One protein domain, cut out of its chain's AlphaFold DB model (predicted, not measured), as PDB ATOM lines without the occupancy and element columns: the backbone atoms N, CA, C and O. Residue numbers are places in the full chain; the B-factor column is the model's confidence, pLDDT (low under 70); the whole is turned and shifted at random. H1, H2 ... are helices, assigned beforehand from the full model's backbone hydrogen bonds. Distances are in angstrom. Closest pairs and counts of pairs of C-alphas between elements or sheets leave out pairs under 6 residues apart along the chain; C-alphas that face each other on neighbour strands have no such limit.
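This is residues 103 to 157 of the 240 residues of the protein "RNA-directed DNA polymerase, eukaryota, reverse transcriptase zinc-binding domain protein" of Tanacetum cinerariifolium (UniProt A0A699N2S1). Two helices, H1 and H3, cross nearly at right angles, and the short H2 packs near the last residues of H1. A long loop, residues 124 to 141, leads from H2 round to H3, and residues 138 to 143 stick out. The printed part has 55 residues with three named helices, in the order H1, H2, H3, and no named strand; its class is all helix. It is compact, with a radius of gyration of the C-alphas of 10.6 A, and spans 28 by 23 by 18 A.

H1, residues 103 to 113, touches H2, residues 119 to 123; their closest C-alphas, of Ile 112 and Val 121, are 5.3 A apart. H1 also touches H3, residues 142 to 155, about perpendicular at 84 degrees; their closest C-alphas, of Met 106 and Ile 154, are 6.6 A apart. H2 and H3 are apart. In H1 and H2 every O i to N i+4 pair is within hydrogen-bond range, in H3 8 of 10.

H1 begins at C-alpha 103 (472.054, 358.723, 509.291) and is 15.3 A long. H2 measures 6.2 A. H3 measures 20.2 A and ends at C-alpha 155 (473.481, 368.504, 518.350).

The C-alphas farthest apart, of Asn 139 and Asn 157, are 28.7 A apart. The printed part has no cut. The link from H1 to H2 is tight, that from H2 to H3 long. The pLDDT is under 70 at residue 125 and residues 127 to 128.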
ATOM      1  N   ILE A 103     472.676 357.603 510.020       88.44
ATOM      2  CA  ILE A 103     472.054 358.723 509.291       88.44
ATOM      3  C   ILE A 103     470.523 358.688 509.390       88.44
ATOM      4  O   ILE A 103     469.898 359.726 509.610       88.44
ATOM      5  N   LEU A 104     469.896 357.519 509.232       87.81
ATOM      6  CA  LEU A 104     468.438 357.403 509.327       87.81
ATOM      7  C   LEU A 104     467.936 357.693 510.747       87.81
ATOM      8  O   LEU A 104     466.941 358.397 510.911       87.81
ATOM      9  N   LEU A 105     468.653 357.231 511.772       88.31
ATOM     10  CA  LEU A 105     468.323 357.545 513.163       88.31
ATOM     11  C   LEU A 105     468.530 359.033 513.476       88.31
ATOM     12  O   LEU A 105     467.697 359.639 514.148       88.31
ATOM     13  N   MET A 106     469.584 359.652 512.936       88.06
ATOM     14  CA  MET A 106     469.786 361.103 513.001       88.06
ATOM     15  C   MET A 106     468.630 361.863 512.340       88.06
ATOM     16  O   MET A 106     468.135 362.835 512.903       88.06
ATOM     17  N   LYS A 107     468.137 361.391 511.189       87.12
ATOM     18  CA  LYS A 107     466.956 361.968 510.533       87.12
ATOM     19  C   LYS A 107     465.702 361.863 511.408       87.12
ATOM     20  O   LYS A 107     464.920 362.806 511.452       87.12
ATOM     21  N   ASN A 108     465.507 360.759 512.128       85.62
ATOM     22  CA  ASN A 108     464.390 360.650 513.070       85.62
ATOM     23  C   ASN A 108     464.532 361.619 514.247       85.62
ATOM     24  O   ASN A 108     463.550 362.255 514.614       85.62
ATOM     25  N   LEU A 109     465.738 361.778 514.804       87.12
ATOM     26  CA  LEU A 109     466.000 362.785 515.840       87.12
ATOM     27  C   LEU A 109     465.673 364.193 515.337       87.12
ATOM     28  O   LEU A 109     465.005 364.944 516.038       87.12
ATOM     29  N   TRP A 110     466.066 364.520 514.105       85.88
ATOM     30  CA  TRP A 110     465.693 365.779 513.461       85.88
ATOM     31  C   TRP A 110     464.167 365.945 513.353       85.88
ATOM     32  O   TRP A 110     463.628 366.978 513.744       85.88
ATOM     33  N   ASN A 111     463.445 364.912 512.911       85.44
ATOM     34  CA  ASN A 111     461.979 364.959 512.836       85.44
ATOM     35  C   ASN A 111     461.326 365.208 514.207       85.44
ATOM     36  O   ASN A 111     460.320 365.908 514.266       85.44
ATOM     37  N   ILE A 112     461.903 364.669 515.289       83.44
ATOM     38  CA  ILE A 112     461.455 364.924 516.668       83.44
ATOM     39  C   ILE A 112     461.700 366.387 517.060       83.44
ATOM     40  O   ILE A 112     460.850 366.993 517.700       83.44
ATOM     41  N   THR A 113     462.828 366.986 516.665       79.25
ATOM     42  CA  THR A 113     463.123 368.400 516.988       79.25
ATOM     43  C   THR A 113     462.231 369.404 516.263       79.25
ATOM     44  O   THR A 113     462.019 370.506 516.769       79.25
ATOM     45  N   GLU A 114     461.733 369.032 515.086       78.75
ATOM     46  CA  GLU A 114     460.798 369.832 514.288       78.75
ATOM     47  C   GLU A 114     459.328 369.510 514.591       78.75
ATOM     48  O   GLU A 114     458.453 370.033 513.909       78.75
ATOM     49  N   ASP A 115     459.059 368.632 515.566       75.25
ATOM     50  CA  ASP A 115     457.713 368.157 515.914       75.25
ATOM     51  C   ASP A 115     456.896 367.728 514.679       75.25
ATOM     52  O   ASP A 115     455.715 368.039 514.508       75.25
ATOM     53  N   ARG A 116     457.556 367.044 513.733       78.56
ATOM     54  CA  ARG A 116     456.881 366.607 512.507       78.56
ATOM     55  C   ARG A 116     455.851 365.547 512.850       78.56
ATOM     56  O   ARG A 116     456.193 364.550 513.481       78.56
ATOM     57  N   ASN A 117     454.644 365.678 512.301       76.38
ATOM     58  CA  ASN A 117     453.589 364.676 512.447       76.38
ATOM     59  C   ASN A 117     453.946 363.371 511.709       76.38
ATOM     60  O   ASN A 117     453.542 363.117 510.574       76.38
ATOM     61  N   THR A 118     454.760 362.550 512.358       77.19
ATOM     62  CA  THR A 118     455.159 361.220 511.915       77.19
ATOM     63  C   THR A 118     454.857 360.244 513.039       77.19
ATOM     64  O   THR A 118     454.937 360.593 514.216       77.19
ATOM     65  N   MET A 119     454.553 358.993 512.692       72.19
ATOM     66  CA  MET A 119     454.251 357.961 513.690       72.19
ATOM     67  C   MET A 119     455.358 357.844 514.751       72.19
ATOM     68  O   MET A 119     455.071 357.689 515.931       72.19
ATOM     69  N   TRP A 120     456.619 357.987 514.340       70.88
ATOM     70  CA  TRP A 120     457.776 357.939 515.233       70.88
ATOM     71  C   TRP A 120     457.803 359.085 516.251       70.88
ATOM     72  O   TRP A 120     458.070 358.845 517.425       70.88
ATOM     73  N   VAL A 121     457.497 360.309 515.819       74.38
ATOM     74  CA  VAL A 121     457.417 361.480 516.708       74.38
ATOM     75  C   VAL A 121     456.242 361.329 517.674       74.38
ATOM     76  O   VAL A 121     456.413 361.524 518.871       74.38
ATOM     77  N   ASN A 122     455.095 360.844 517.193       71.25
ATOM     78  CA  ASN A 122     453.902 360.642 518.023       71.25
ATOM     79  C   ASN A 122     454.090 359.553 519.100       71.25
ATOM     80  O   ASN A 122     453.482 359.621 520.170       71.25
ATOM     81  N   VAL A 123     454.930 358.546 518.834       73.00
ATOM     82  CA  VAL A 123     455.295 357.507 519.815       73.00
ATOM     83  C   VAL A 123     456.253 358.056 520.877       73.00
ATOM     84  O   VAL A 123     456.166 357.675 522.048       73.00
ATOM     85  N   VAL A 124     457.150 358.971 520.505       74.00
ATOM     86  CA  VAL A 124     458.105 359.591 521.430       74.00
ATOM     87  C   VAL A 124     457.427 360.739 522.176       74.00
ATOM     88  O   VAL A 124     457.448 361.896 521.770       74.00
ATOM     89  N   LYS A 125     456.846 360.437 523.339       65.38
ATOM     90  CA  LYS A 125     456.314 361.475 524.230       65.38
ATOM     91  C   LYS A 125     457.447 362.155 524.997       65.38
ATOM     92  O   LYS A 125     457.842 361.682 526.059       65.38
ATOM     93  N   LEU A 126     457.896 363.317 524.524       70.69
ATOM     94  CA  LEU A 126     458.842 364.166 525.264       70.69
ATOM     95  C   LEU A 126     458.218 364.864 526.492       70.69
ATOM     96  O   LEU A 126     458.916 365.563 527.219       70.69
ATOM     97  N   ARG A 127     456.914 364.667 526.756       68.62
ATOM     98  CA  ARG A 127     456.173 365.231 527.908       68.62
ATOM     99  C   ARG A 127     456.368 366.749 528.071       68.62
ATOM    100  O   ARG A 127     456.512 367.235 529.187       68.62
ATOM    101  N   GLY A 128     456.412 367.482 526.957       65.62
ATOM    102  CA  GLY A 128     456.611 368.936 526.954       65.62
ATOM    103  C   GLY A 128     458.053 369.398 527.196       65.62
ATOM    104  O   GLY A 128     458.278 370.595 527.337       65.62
ATOM    105  N   LYS A 129     459.031 368.483 527.240       71.44
ATOM    106  CA  LYS A 129     460.458 368.823 527.320       71.44
ATOM    107  C   LYS A 129     461.073 368.932 525.932       71.44
ATOM    108  O   LYS A 129     460.681 368.219 525.008       71.44
ATOM    109  N   SER A 130     462.096 369.772 525.801       75.25
ATOM    110  CA  SER A 130     462.923 369.780 524.593       75.25
ATOM    111  C   SER A 130     463.706 368.471 524.485       75.25
ATOM    112  O   SER A 130     464.207 367.953 525.488       75.25
ATOM    113  N   LEU A 131     463.883 367.960 523.258       82.06
ATOM    114  CA  LEU A 131     464.706 366.775 522.999       82.06
ATOM    115  C   LEU A 131     466.101 366.917 523.612       82.06
ATOM    116  O   LEU A 131     466.674 365.913 524.016       82.06
ATOM    117  N   TRP A 132     466.646 368.131 523.684       81.88
ATOM    118  CA  TRP A 132     467.990 368.414 524.196       81.88
ATOM    119  C   TRP A 132     468.094 368.363 525.719       81.88
ATOM    120  O   TRP A 132     469.173 368.108 526.247       81.88
ATOM    121  N   GLU A 133     466.982 368.555 526.426       79.25
ATOM    122  CA  GLU A 133     466.956 368.534 527.887       79.25
ATOM    123  C   GLU A 133     466.920 367.100 528.431       79.25
ATOM    124  O   GLU A 133     467.518 366.811 529.472       79.25
ATOM    125  N   VAL A 134     466.240 366.193 527.717       83.94
ATOM    126  CA  VAL A 134     465.972 364.828 528.190       83.94
ATOM    127  C   VAL A 134     467.268 364.116 528.585       83.94
ATOM    128  O   VAL A 134     468.236 364.073 527.826       83.94
ATOM    129  N   GLN A 135     467.306 363.562 529.792       83.38
ATOM    130  CA  GLN A 135     468.435 362.767 530.268       83.38
ATOM    131  C   GLN A 135     468.111 361.282 530.148       83.38
ATOM    132  O   GLN A 135     466.947 360.905 530.061       83.38
ATOM    133  N   LYS A 136     469.153 360.446 530.125       86.06
ATOM    134  CA  LYS A 136     468.982 358.992 530.157       86.06
ATOM    135  C   LYS A 136     468.529 358.571 531.554       86.06
ATOM    136  O   LYS A 136     469.231 358.840 532.528       86.06
ATOM    137  N   GLU A 137     467.420 357.857 531.641       86.19
ATOM    138  CA  GLU A 137     466.908 357.253 532.868       86.19
ATOM    139  C   GLU A 137     467.196 355.743 532.903       86.19
ATOM    140  O   GLU A 137     467.386 355.084 531.876       86.19
ATOM    141  N   ALA A 138     467.242 355.151 534.102       84.88
ATOM    142  CA  ALA A 138     467.532 353.722 534.258       84.88
ATOM    143  C   ALA A 138     466.488 352.841 533.549       84.88
ATOM    144  O   ALA A 138     466.862 351.883 532.866       84.88
ATOM    145  N   ASN A 139     465.214 353.235 533.627       86.31
ATOM    146  CA  ASN A 139     464.073 352.525 533.044       86.31
ATOM    147  C   ASN A 139     463.845 352.830 531.556       86.31
ATOM    148  O   ASN A 139     462.926 352.274 530.957       86.31
ATOM    149  N   ASP A 140     464.673 353.682 530.943       86.19
ATOM    150  CA  ASP A 140     464.556 353.960 529.517       86.19
ATOM    151  C   ASP A 140     464.847 352.715 528.685       86.19
ATOM    152  O   ASP A 140     465.775 351.941 528.966       86.19
ATOM    153  N   SER A 141     464.092 352.573 527.592       86.81
ATOM    154  CA  SER A 141     464.353 351.528 526.609       86.81
ATOM    155  C   SER A 141     465.785 351.635 526.082       86.81
ATOM    156  O   SER A 141     466.332 352.727 525.900       86.81
ATOM    157  N   TRP A 142     466.392 350.485 525.790       84.94
ATOM    158  CA  TRP A 142     467.727 350.437 525.195       84.94
ATOM    159  C   TRP A 142     467.818 351.304 523.929       84.94
ATOM    160  O   TRP A 142     468.772 352.061 523.763       84.94
ATOM    161  N   MET A 143     466.772 351.274 523.093       82.81
ATOM    162  CA  MET A 143     466.691 352.097 521.886       82.81
ATOM    163  C   MET A 143     466.767 353.591 522.190       82.81
ATOM    164  O   MET A 143     467.512 354.321 521.541       82.81
ATOM    165  N   TRP A 144     466.008 354.050 523.186       85.56
ATOM    166  CA  TRP A 144     465.996 355.454 523.573       85.56
ATOM    167  C   TRP A 144     467.361 355.908 524.090       85.56
ATOM    168  O   TRP A 144     467.860 356.955 523.683       85.56
ATOM    169  N   LYS A 145     468.033 355.076 524.893       86.94
ATOM    170  CA  LYS A 145     469.402 355.349 525.360       86.94
ATOM    171  C   LYS A 145     470.382 355.494 524.193       86.94
ATOM    172  O   LYS A 145     471.180 356.431 524.190       86.94
ATOM    173  N   CYS A 146     470.290 354.621 523.190       85.38
ATOM    174  CA  CYS A 146     471.095 354.699 521.969       85.38
ATOM    175  C   CYS A 146     470.788 355.952 521.131       85.38
ATOM    176  O   CYS A 146     471.705 356.611 520.641       85.38
ATOM    177  N   LEU A 147     469.515 356.326 520.998       86.56
ATOM    178  CA  LEU A 147     469.110 357.568 520.335       86.56
ATOM    179  C   LEU A 147     469.657 358.804 521.061       86.56
ATOM    180  O   LEU A 147     470.188 359.707 520.414       86.56
ATOM    181  N   LEU A 148     469.616 358.826 522.395       87.00
ATOM    182  CA  LEU A 148     470.192 359.906 523.202       87.00
ATOM    183  C   LEU A 148     471.724 360.003 523.073       87.00
ATOM    184  O   LEU A 148     472.277 361.085 523.250       87.00
ATOM    185  N   GLU A 149     472.429 358.921 522.729       86.31
ATOM    186  CA  GLU A 149     473.865 358.974 522.393       86.31
ATOM    187  C   GLU A 149     474.110 359.617 521.032       86.31
ATOM    188  O   GLU A 149     474.994 360.464 520.887       86.31
ATOM    189  N   LEU A 150     473.302 359.250 520.034       86.25
ATOM    190  CA  LEU A 150     473.351 359.871 518.710       86.25
ATOM    191  C   LEU A 150     472.961 361.352 518.760       86.25
ATOM    192  O   LEU A 150     473.509 362.148 517.994       86.25
ATOM    193  N   ARG A 151     472.090 361.740 519.699       87.56
ATOM    194  CA  ARG A 151     471.703 363.134 519.946       87.56
ATOM    195  C   ARG A 151     472.919 364.044 520.129       87.56
ATOM    196  O   ARG A 151     472.947 365.132 519.566       87.56
ATOM    197  N   CYS A 152     473.945 363.608 520.857       81.81
ATOM    198  CA  CYS A 152     475.144 364.424 521.071       81.81
ATOM    199  C   CYS A 152     475.922 364.675 519.769       81.81
ATOM    200  O   CYS A 152     476.441 365.770 519.572       81.81
ATOM    201  N   LYS A 153     475.955 363.698 518.850       82.69
ATOM    202  CA  LYS A 153     476.612 363.844 517.539       82.69
ATOM    203  C   LYS A 153     475.865 364.816 516.624       82.69
ATOM    204  O   LYS A 153     476.487 365.588 515.900       82.69
ATOM    205  N   ILE A 154     474.532 364.762 516.630       84.12
ATOM    206  CA  ILE A 154     473.715 365.622 515.766       84.12
ATOM    207  C   ILE A 154     473.599 367.044 516.330       84.12
ATOM    208  O   ILE A 154     473.562 367.992 515.555       84.12
ATOM    209  N   ARG A 155     473.635 367.211 517.662       82.00
ATOM    210  CA  ARG A 155     473.481 368.504 518.350       82.00
ATOM    211  C   ARG A 155     474.389 369.598 517.795       82.00
ATOM    212  O   ARG A 155     473.921 370.715 517.637       82.00
ATOM    213  N   GLN A 156     475.649 369.267 517.512       77.62
ATOM    214  CA  GLN A 156     476.666 370.211 517.026       77.62
ATOM    215  C   GLN A 156     476.418 370.688 515.588       77.62
ATOM    216  O   GLN A 156     476.977 371.693 515.164       77.62
ATOM    217  N   ASN A 157     475.589 369.960 514.838       79.69
ATOM    218  CA  ASN A 157     475.309 370.209 513.428       79.69
ATOM    219  C   ASN A 157     473.897 370.777 513.203       79.69
ATOM    220  O   ASN A 157     473.482 370.937 512.057       79.69
TER     221      ASN A 157